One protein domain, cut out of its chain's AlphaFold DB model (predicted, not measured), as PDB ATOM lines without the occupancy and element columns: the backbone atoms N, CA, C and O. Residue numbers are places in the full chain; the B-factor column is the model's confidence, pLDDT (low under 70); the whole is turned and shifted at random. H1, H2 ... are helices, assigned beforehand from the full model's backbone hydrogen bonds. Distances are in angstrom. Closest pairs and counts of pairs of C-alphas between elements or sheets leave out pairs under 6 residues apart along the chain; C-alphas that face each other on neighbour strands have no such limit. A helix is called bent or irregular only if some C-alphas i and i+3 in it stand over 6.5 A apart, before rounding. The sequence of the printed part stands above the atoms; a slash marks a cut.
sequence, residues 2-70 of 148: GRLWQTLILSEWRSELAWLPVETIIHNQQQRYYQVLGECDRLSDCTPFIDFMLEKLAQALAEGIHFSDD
ATOM      1  N   GLY A   2      -7.082  33.996 -59.094       74.88
ATOM      2  CA  GLY A   2      -6.939  34.832 -57.880       74.88
ATOM      3  C   GLY A   2      -7.532  34.259 -56.579       74.88
ATOM      4  O   GLY A   2      -6.982  34.492 -55.512       74.88
ATOM      5  N   ARG A   3      -8.602  33.457 -56.659       75.50
ATOM      6  CA  ARG A   3      -9.283  32.891 -55.475       75.50
ATOM      7  C   ARG A   3      -8.440  31.864 -54.709       75.50
ATOM      8  O   ARG A   3      -8.349  31.948 -53.496       75.50
ATOM      9  N   LEU A   4      -7.718  31.001 -55.428       73.69
ATOM     10  CA  LEU A   4      -6.797  30.032 -54.820       73.69
ATOM     11  C   LEU A   4      -5.698  30.734 -54.005       73.69
ATOM     12  O   LEU A   4      -5.358  30.310 -52.907       73.69
ATOM     13  N   TRP A   5      -5.171  31.841 -54.537       80.62
ATOM     14  CA  TRP A   5      -4.172  32.660 -53.852       80.62
ATOM     15  C   TRP A   5      -4.730  33.343 -52.611       80.62
ATOM     16  O   TRP A   5      -4.030  33.441 -51.612       80.62
ATOM     17  N   GLN A   6      -5.987  33.778 -52.641       79.50
ATOM     18  CA  GLN A   6      -6.635  34.341 -51.464       79.50
ATOM     19  C   GLN A   6      -6.737  33.305 -50.337       79.50
ATOM     20  O   GLN A   6      -6.363  33.603 -49.205       79.50
ATOM     21  N   THR A   7      -7.197  32.090 -50.644       79.06
ATOM     22  CA  THR A   7      -7.299  31.003 -49.661       79.06
ATOM     23  C   THR A   7      -5.924  30.624 -49.105       79.06
ATOM     24  O   THR A   7      -5.788  30.421 -47.902       79.06
ATOM     25  N   LEU A   8      -4.888  30.622 -49.951       83.00
ATOM     26  CA  LEU A   8      -3.505  30.382 -49.533       83.00
ATOM     27  C   LEU A   8      -2.962  31.483 -48.607       83.00
ATOM     28  O   LEU A   8      -2.376  31.190 -47.574       83.00
ATOM     29  N   ILE A   9      -3.181  32.758 -48.940       86.50
ATOM     30  CA  ILE A   9      -2.737  33.883 -48.099       86.50
ATOM     31  C   ILE A   9      -3.423  33.830 -46.727       86.50
ATOM     32  O   ILE A   9      -2.793  34.078 -45.699       86.50
ATOM     33  N   LEU A  10      -4.715  33.491 -46.695       83.94
ATOM     34  CA  LEU A  10      -5.459  33.354 -45.444       83.94
ATOM     35  C   LEU A  10      -4.969  32.160 -44.613       83.94
ATOM     36  O   LEU A  10      -4.863  32.297 -43.395       83.94
ATOM     37  N   SER A  11      -4.639  31.030 -45.247       85.06
ATOM     38  CA  SER A  11      -4.139  29.841 -44.547       85.06
ATOM     39  C   SER A  11      -2.724  30.018 -43.995       85.06
ATOM     40  O   SER A  11      -2.433  29.504 -42.917       85.06
ATOM     41  N   GLU A  12      -1.867  30.786 -44.677       87.31
ATOM     42  CA  GLU A  12      -0.553  31.178 -44.151       87.31
ATOM     43  C   GLU A  12      -0.671  32.113 -42.943       87.31
ATOM     44  O   GLU A  12       0.133  32.033 -42.015       87.31
ATOM     45  N   TRP A  13      -1.680  32.991 -42.925       88.81
ATOM     46  CA  TRP A  13      -1.918  33.874 -41.785       88.81
ATOM     47  C   TRP A  13      -2.480  33.121 -40.572       88.81
ATOM     48  O   TRP A  13      -2.037  33.356 -39.444       88.81
ATOM     49  N   ARG A  14      -3.453  32.224 -40.789       82.06
ATOM     50  CA  ARG A  14      -4.054  31.367 -39.756       82.06
ATOM     51  C   ARG A  14      -4.497  30.031 -40.346       82.06
ATOM     52  O   ARG A  14      -5.330  29.994 -41.250       82.06
ATOM     53  N   SER A  15      -4.019  28.933 -39.766       82.00
ATOM     54  CA  SER A  15      -4.304  27.570 -40.237       82.00
ATOM     55  C   SER A  15      -5.794  27.214 -40.243       82.00
ATOM     56  O   SER A  15      -6.238  26.436 -41.083       82.00
ATOM     57  N   GLU A  16      -6.585  27.801 -39.347       80.12
ATOM     58  CA  GLU A  16      -8.027  27.568 -39.244       80.12
ATOM     59  C   GLU A  16      -8.791  28.098 -40.468       80.12
ATOM     60  O   GLU A  16      -9.843  27.571 -40.822       80.12
ATOM     61  N   LEU A  17      -8.249  29.108 -41.157       80.88
ATOM     62  CA  LEU A  17      -8.886  29.723 -42.324       80.88
ATOM     63  C   LEU A  17      -8.714  28.910 -43.609       80.88
ATOM     64  O   LEU A  17      -9.406  29.182 -44.587       80.88
ATOM     65  N   ALA A  18      -7.850  27.889 -43.604       79.56
ATOM     66  CA  ALA A  18      -7.702  26.962 -44.725       79.56
ATOM     67  C   ALA A  18      -9.009  26.219 -45.054       79.56
ATOM     68  O   ALA A  18      -9.216  25.796 -46.188       79.56
ATOM     69  N   TRP A  19      -9.889  26.078 -44.060       75.25
ATOM     70  CA  TRP A  19     -11.157  25.355 -44.159       75.25
ATOM     71  C   TRP A  19     -12.358  26.262 -44.440       75.25
ATOM     72  O   TRP A  19     -13.495  25.794 -44.482       75.25
ATOM     73  N   LEU A  20     -12.131  27.563 -44.634       76.50
ATOM     74  CA  LEU A  20     -13.199  28.505 -44.931       76.50
ATOM     75  C   LEU A  20     -13.702  28.286 -46.372       76.50
ATOM     76  O   LEU A  20     -12.898  28.360 -47.302       76.50
ATOM     77  N   PRO A  21     -15.012  28.073 -46.611       72.31
ATOM     78  CA  PRO A  21     -15.538  27.744 -47.938       72.31
ATOM     79  C   PRO A  21     -15.707  28.995 -48.822       72.31
ATOM     80  O   PRO A  21     -16.799  29.287 -49.321       72.31
ATOM     81  N   VAL A  22     -14.625  29.755 -49.015       71.19
ATOM     82  CA  VAL A  22     -14.594  31.022 -49.767       71.19
ATOM     83  C   VAL A  22     -15.118  30.832 -51.191       71.19
ATOM     84  O   VAL A  22     -15.932  31.622 -51.672       71.19
ATOM     85  N   GLU A  23     -14.722  29.748 -51.855       71.25
ATOM     86  CA  GLU A  23     -15.175  29.386 -53.196       71.25
ATOM     87  C   GLU A  23     -16.694  29.230 -53.284       71.25
ATOM     88  O   GLU A  23     -17.309  29.785 -54.197       71.25
ATOM     89  N   THR A  24     -17.309  28.525 -52.332       68.62
ATOM     90  CA  THR A  24     -18.761  28.301 -52.295       68.62
ATOM     91  C   THR A  24     -19.514  29.615 -52.121       68.62
ATOM     92  O   THR A  24     -20.532  29.850 -52.772       68.62
ATOM     93  N   ILE A  25     -18.994  30.512 -51.285       71.50
ATOM     94  CA  ILE A  25     -19.603  31.822 -51.032       71.50
ATOM     95  C   ILE A  25     -19.566  32.691 -52.286       71.50
ATOM     96  O   ILE A  25     -20.578  33.287 -52.662       71.50
ATOM     97  N   ILE A  26     -18.419  32.725 -52.966       72.00
ATOM     98  CA  ILE A  26     -18.270  33.475 -54.213       72.00
ATOM     99  C   ILE A  26     -19.129  32.853 -55.316       72.00
ATOM    100  O   ILE A  26     -19.738  33.588 -56.088       72.00
ATOM    101  N   HIS A  27     -19.218  31.524 -55.387       72.81
ATOM    102  CA  HIS A  27     -20.044  30.838 -56.377       72.81
ATOM    103  C   HIS A  27     -21.535  31.161 -56.202       72.81
ATOM    104  O   HIS A  27     -22.197  31.558 -57.160       72.81
ATOM    105  N   ASN A  28     -22.041  31.125 -54.966       68.31
ATOM    106  CA  ASN A  28     -23.435  31.463 -54.651       68.31
ATOM    107  C   ASN A  28     -23.801  32.920 -54.978       68.31
ATOM    108  O   ASN A  28     -24.975  33.242 -55.153       68.31
ATOM    109  N   GLN A  29     -22.813  33.814 -55.051       73.62
ATOM    110  CA  GLN A  29     -23.010  35.242 -55.315       73.62
ATOM    111  C   GLN A  29     -22.189  35.731 -56.510       73.62
ATOM    112  O   GLN A  29     -21.808  36.902 -56.584       73.62
ATOM    113  N   GLN A  30     -21.953  34.843 -57.479       75.00
ATOM    114  CA  GLN A  30     -21.042  35.083 -58.595       75.00
ATOM    115  C   GLN A  30     -21.401  36.355 -59.373       75.00
ATOM    116  O   GLN A  30     -20.524  37.134 -59.742       75.00
ATOM    117  N   GLN A  31     -22.696  36.620 -59.557       76.38
ATOM    118  CA  GLN A  31     -23.167  37.820 -60.244       76.38
ATOM    119  C   GLN A  31     -22.803  39.110 -59.494       76.38
ATOM    120  O   GLN A  31     -22.326  40.058 -60.114       76.38
ATOM    121  N   ARG A  32     -22.962  39.141 -58.165       80.94
ATOM    122  CA  ARG A  32     -22.601  40.303 -57.339       80.94
ATOM    123  C   ARG A  32     -21.088  40.507 -57.295       80.94
ATOM    124  O   ARG A  32     -20.632  41.635 -57.423       80.94
ATOM    125  N   TYR A  33     -20.325  39.423 -57.188       83.06
ATOM    126  CA  TYR A  33     -18.862  39.454 -57.230       83.06
ATOM    127  C   TYR A  33     -18.341  40.135 -58.510       83.06
ATOM    128  O   TYR A  33     -17.522  41.050 -58.438       83.06
ATOM    129  N   TYR A  34     -18.854  39.748 -59.686       84.12
ATOM    130  CA  TYR A  34     -18.445  40.369 -60.953       84.12
ATOM    131  C   TYR A  34     -18.954  41.805 -61.122       84.12
ATOM    132  O   TYR A  34     -18.265  42.615 -61.736       84.12
ATOM    133  N   GLN A  35     -20.121  42.144 -60.565       88.00
ATOM    134  CA  GLN A  35     -20.603  43.530 -60.538       88.00
ATOM    135  C   GLN A  35     -19.649  44.437 -59.761       88.00
ATOM    136  O   GLN A  35     -19.245  45.470 -60.282       88.00
ATOM    137  N   VAL A  36     -19.254  44.027 -58.552       86.94
ATOM    138  CA  VAL A  36     -18.341  44.806 -57.704       86.94
ATOM    139  C   VAL A  36     -16.972  44.956 -58.372       86.94
ATOM    140  O   VAL A  36     -16.410  46.045 -58.358       86.94
ATOM    141  N   LEU A  37     -16.461  43.911 -59.034       86.31
ATOM    142  CA  LEU A  37     -15.234  44.021 -59.833       86.31
ATOM    143  C   LEU A  37     -15.363  45.049 -60.965       86.31
ATOM    144  O   LEU A  37     -14.491  45.899 -61.113       86.31
ATOM    145  N   GLY A  38     -16.463  45.019 -61.721       88.88
ATOM    146  CA  GLY A  38     -16.703  45.999 -62.784       88.88
ATOM    147  C   GLY A  38     -16.870  47.431 -62.260       88.88
ATOM    148  O   GLY A  38     -16.463  48.389 -62.918       88.88
ATOM    149  N   GLU A  39     -17.437  47.600 -61.063       89.38
ATOM    150  CA  GLU A  39     -17.494  48.894 -60.378       89.38
ATOM    151  C   GLU A  39     -16.097  49.389 -59.993       89.38
ATOM    152  O   GLU A  39     -15.797  50.562 -60.220       89.38
ATOM    153  N   CYS A  40     -15.239  48.502 -59.490       90.62
ATOM    154  CA  CYS A  40     -13.860  48.830 -59.129       90.62
ATOM    155  C   CYS A  40     -13.033  49.240 -60.349       90.62
ATOM    156  O   CYS A  40     -12.340  50.254 -60.299       90.62
ATOM    157  N   ASP A  41     -13.163  48.520 -61.468       91.00
ATOM    158  CA  ASP A  41     -12.490  48.867 -62.726       91.00
ATOM    159  C   ASP A  41     -12.909  50.260 -63.219       91.00
ATOM    160  O   ASP A  41     -12.079  51.054 -63.662       91.00
ATOM    161  N   ARG A  42     -14.203  50.588 -63.104       91.44
ATOM    162  CA  ARG A  42     -14.751  51.885 -63.528       91.44
ATOM    163  C   ARG A  42     -14.323  53.035 -62.618       91.44
ATOM    164  O   ARG A  42     -14.120  54.145 -63.104       91.44
ATOM    165  N   LEU A  43     -14.254  52.794 -61.312       89.44
ATOM    166  CA  LEU A  43     -13.871  53.796 -60.315       89.44
ATOM    167  C   LEU A  43     -12.350  53.900 -60.139       89.44
ATOM    168  O   LEU A  43     -11.881  54.869 -59.552       89.44
ATOM    169  N   SER A  44     -11.592  52.931 -60.666       91.25
ATOM    170  CA  SER A  44     -10.166  52.742 -60.383       91.25
ATOM    171  C   SER A  44      -9.877  52.649 -58.876       91.25
ATOM    172  O   SER A  44      -8.835  53.087 -58.392       91.25
ATOM    173  N   ASP A  45     -10.826  52.082 -58.131       90.69
ATOM    174  CA  ASP A  45     -10.798  51.968 -56.675       90.69
ATOM    175  C   ASP A  45     -11.197  50.548 -56.271       90.69
ATOM    176  O   ASP A  45     -12.253  50.058 -56.664       90.69
ATOM    177  N   CYS A  46     -10.346  49.881 -55.492       89.69
ATOM    178  CA  CYS A  46     -10.571  48.520 -55.011       89.69
ATOM    179  C   CYS A  46     -11.287  48.460 -53.654       89.69
ATOM    180  O   CYS A  46     -11.627  47.363 -53.206       89.69
ATOM    181  N   THR A  47     -11.553  49.604 -53.018       90.25
ATOM    182  CA  THR A  47     -12.262  49.684 -51.730       90.25
ATOM    183  C   THR A  47     -13.597  48.925 -51.741       90.25
ATOM    184  O   THR A  47     -13.788  48.083 -50.863       90.25
ATOM    185  N   PRO A  48     -14.477  49.075 -52.759       85.06
ATOM    186  CA  PRO A  48     -15.752  48.351 -52.796       85.06
ATOM    187  C   PRO A  48     -15.580  46.827 -52.843       85.06
ATOM    188  O   PRO A  48     -16.392  46.080 -52.295       85.06
ATOM    189  N   PHE A  49     -14.513  46.355 -53.495       88.94
ATOM    190  CA  PHE A  49     -14.182  44.936 -53.548       88.94
ATOM    191  C   PHE A  49     -13.686  44.424 -52.199       88.94
ATOM    192  O   PHE A  49     -14.114  43.356 -51.765       88.94
ATOM    193  N   ILE A  50     -12.819  45.178 -51.521       87.94
ATOM    194  CA  ILE A  50     -12.310  44.806 -50.198       87.94
ATOM    195  C   ILE A  50     -13.459  44.731 -49.189       87.94
ATOM    196  O   ILE A  50     -13.580  43.717 -48.503       87.94
ATOM    197  N   ASP A  51     -14.333  45.740 -49.153       84.88
ATOM    198  CA  ASP A  51     -15.492  45.768 -48.253       84.88
ATOM    199  C   ASP A  51     -16.404  44.563 -48.480       84.88
ATOM    200  O   ASP A  51     -16.741  43.838 -47.540       84.88
ATOM    201  N   PHE A  52     -16.736  44.288 -49.744       86.88
ATOM    202  CA  PHE A  52     -17.529  43.120 -50.107       86.88
ATOM    203  C   PHE A  52     -16.862  41.818 -49.644       86.88
ATOM    204  O   PHE A  52     -17.509  40.971 -49.032       86.88
ATOM    205  N   MET A  53     -15.568  41.645 -49.915       86.12
ATOM    206  CA  MET A  53     -14.856  40.414 -49.577       86.12
ATOM    207  C   MET A  53     -14.733  40.209 -48.066       86.12
ATOM    208  O   MET A  53     -14.940  39.092 -47.594       86.12
ATOM    209  N   LEU A  54     -14.451  41.264 -47.299       85.81
ATOM    210  CA  LEU A  54     -14.386  41.197 -45.838       85.81
ATOM    211  C   LEU A  54     -15.750  40.876 -45.224       85.81
ATOM    212  O   LEU A  54     -15.821  40.040 -44.325       85.81
ATOM    213  N   GLU A  55     -16.834  41.461 -45.739       83.50
ATOM    214  CA  GLU A  55     -18.197  41.130 -45.311       83.50
ATOM    215  C   GLU A  55     -18.499  39.642 -45.538       83.50
ATOM    216  O   GLU A  55     -19.004  38.959 -44.644       83.50
ATOM    217  N   LYS A  56     -18.141  39.106 -46.713       82.75
ATOM    218  CA  LYS A  56     -18.358  37.689 -47.027       82.75
ATOM    219  C   LYS A  56     -17.509  36.754 -46.183       82.75
ATOM    220  O   LYS A  56     -18.030  35.740 -45.732       82.75
ATOM    221  N   LEU A  57     -16.251  37.096 -45.920       82.06
ATOM    222  CA  LEU A  57     -15.399  36.325 -45.015       82.06
ATOM    223  C   LEU A  57     -15.929  36.357 -43.575       82.06
ATOM    224  O   LEU A  57     -15.963  35.321 -42.918       82.06
ATOM    225  N   ALA A  58     -16.399  37.508 -43.090       84.00
ATOM    226  CA  ALA A  58     -16.991  37.625 -41.759       84.00
ATOM    227  C   ALA A  58     -18.276  36.792 -41.631       84.00
ATOM    228  O   ALA A  58     -18.449  36.072 -40.649       84.00
ATOM    229  N   GLN A  59     -19.147  36.837 -42.644       78.56
ATOM    230  CA  GLN A  59     -20.352  36.012 -42.695       78.56
ATOM    231  C   GLN A  59     -20.005  34.516 -42.705       78.56
ATOM    232  O   GLN A  59     -20.596  33.744 -41.956       78.56
ATOM    233  N   ALA A  60     -19.013  34.118 -43.503       79.06
ATOM    234  CA  ALA A  60     -18.522  32.745 -43.578       79.06
ATOM    235  C   ALA A  60     -18.024  32.223 -42.232       79.06
ATOM    236  O   ALA A  60     -18.335  31.104 -41.837       79.06
ATOM    237  N   LEU A  61     -17.253  33.053 -41.528       78.38
ATOM    238  CA  LEU A  61     -16.729  32.727 -40.211       78.38
ATOM    239  C   LEU A  61     -17.860  32.616 -39.192       78.38
ATOM    240  O   LEU A  61     -17.884  31.658 -38.433       78.38
ATOM    241  N   ALA A  62     -18.830  33.532 -39.206       77.44
ATOM    242  CA  ALA A  62     -19.991  33.455 -38.324       77.44
ATOM    243  C   ALA A  62     -20.822  32.186 -38.577       77.44
ATOM    244  O   ALA A  62     -21.209  31.497 -37.636       77.44
ATOM    245  N   GLU A  63     -21.060  31.841 -39.844       70.69
ATOM    246  CA  GLU A  63     -21.758  30.610 -40.219       70.69
ATOM    247  C   GLU A  63     -20.964  29.363 -39.807       70.69
ATOM    248  O   GLU A  63     -21.552  28.436 -39.255       70.69
ATOM    249  N   GLY A  64     -19.641  29.357 -40.003       66.88
ATOM    250  CA  GLY A  64     -18.747  28.274 -39.588       66.88
ATOM    251  C   GLY A  64     -18.673  28.093 -38.069       66.88
ATOM    252  O   GLY A  64     -18.691  26.966 -37.586       66.88
ATOM    253  N   ILE A  65     -18.684  29.189 -37.306       64.81
ATOM    254  CA  ILE A  65     -18.723  29.154 -35.837       64.81
ATOM    255  C   ILE A  65     -20.068  28.597 -35.350       64.81
ATOM    256  O   ILE A  65     -20.100  27.749 -34.458       64.81
ATOM    257  N   HIS A  66     -21.176  28.997 -35.980       56.41
ATOM    258  CA  HIS A  66     -22.492  28.414 -35.706       56.41
ATOM    259  C   HIS A  66     -22.581  26.921 -36.065       56.41
ATOM    260  O   HIS A  66     -23.370  26.207 -35.455       56.41
ATOM    261  N   PHE A  67     -21.782  26.445 -37.025       50.81
ATOM    262  CA  PHE A  67     -21.633  25.016 -37.323       50.81
ATOM    263  C   PHE A  67     -20.852  24.261 -36.237       50.81
ATOM    264  O   PHE A  67     -21.121  23.085 -36.021       50.81
ATOM    265  N   SER A  68     -19.907  24.914 -35.550       44.75
ATOM    266  CA  SER A  68     -19.113  24.299 -34.475       44.75
ATOM    267  C   SER A  68     -19.778  24.310 -33.091       44.75
ATOM    268  O   SER A  68     -19.384  23.516 -32.242       44.75
ATOM    269  N   ASP A  69     -20.778  25.168 -32.855       39.78
ATOM    270  CA  ASP A  69     -21.488  25.251 -31.561       39.78
ATOM    271  C   ASP A  69     -22.622  24.212 -31.421       39.78
ATOM    272  O   ASP A  69     -23.039  23.890 -30.309       39.78
ATOM    273  N   ASP A  70     -23.097  23.638 -32.533       39.22
ATOM    274  CA  ASP A  70     -24.035  22.509 -32.527       39.22
ATOM    275  C   ASP A  70     -23.255  21.238 -32.883       39.22
ATOM    276  O   ASP A  70     -23.184  20.788 -34.025       39.22
TER     277      ASP A  70
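AT A GLANCE: This is residues 2 to 70 of the 148 residues of the protein "HTH_11 domain-containing protein" of Buttiauxella sp. A111 (UniProt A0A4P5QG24). One long helix, H5, makes the long axis, and H4 folds back from its first end as a narrow V, a helical hairpin that opens away from the turn at residues 44 to 46. H3 meets H5 beside residues 56 to 60 and stands about perpendicular to it, its first residue, Val 22, coming closest, and H1 and H2 form a small separate pair off to one side of H5, tied to the rest by the chain between H2 and H3, while residues 65 to 70 stick out at the far end of H5. The printed part has 69 residues with five named helices, H1 to H5 in order along the chain, and no named strand; the class is all helix. It is only just compact, close to loose, with a radius of gyration of the C-alphas of 13.1 A, and it is elongated, spanning 43 by 24 by 17 A.

IN THESE COORDINATES: H5, the longest helix, holds residues 47 to 69 and is 33.0 A long, from C-alpha 47 at (-12.262, 49.684, -51.730) to C-alpha 69 at (-21.488, 25.251, -31.561). H4, residues 30 to 43, is 20.1 A long. H3 holds residues 22 to 28, 10.1 A. H1, residues 2 to 13, is 16.9 A long and begins at C-alpha 2 at (-6.939, 34.832, -57.880). H2, residues 15 to 19, 8.2 A, is neither bent nor irregular, but only just: C-alphas 16 and 19 are 6.2 A apart.

HOW THE PARTS SIT: H5 touches H4 with residues 47 to 52 alone, and H4 touches H5 with residues 36 to 40 alone; their closest C-alphas, those of Val 36 and Phe 49, are 5.9 A apart. This hairpin has a shallow tilt of 29 degrees, opposite ways. H5 also touches H3, with residues 56 to 60 alone, about perpendicular at 78 degrees; the closest C-alphas are those of Val 22 and Leu 57, 7.2 A apart. H3 and H4 are close but not clearly touching, with the C-alphas of Ile 26 and Tyr 33 closest at 6.7 A, about perpendicular at 79 degrees. H1 and H3 are close but not clearly touching, the C-alphas of Arg 3 and Glu 23 closest at 7.2 A, with a steep tilt of 37 degrees, only just past shallow, opposite ways. H1 touches H2 with residues 7 to 11 alone; the closest C-alphas are those of Ser 11 and Ala 18, 4.6 A apart. H1 and H2 are each apart from H4 and H5, and H2 is apart from H3. In H1, H3, H4 and H5 every O i to N i+4 pair is within hydrogen-bond range; in H2 0 of 1 is, and 1 of 2 O i to N i+3 pairs.

THE WHOLE: The two C-alphas farthest apart, those of Arg 42 and Asp 70, are 43.7 A apart. The printed part has no cut, and its four links are tight. Residues 65 to 70, of which 65 to 69 belong to H5, stand free. Mean pLDDT of the printed part is 78.6; it is under 70 at residues 24, 28 and 64 to 70.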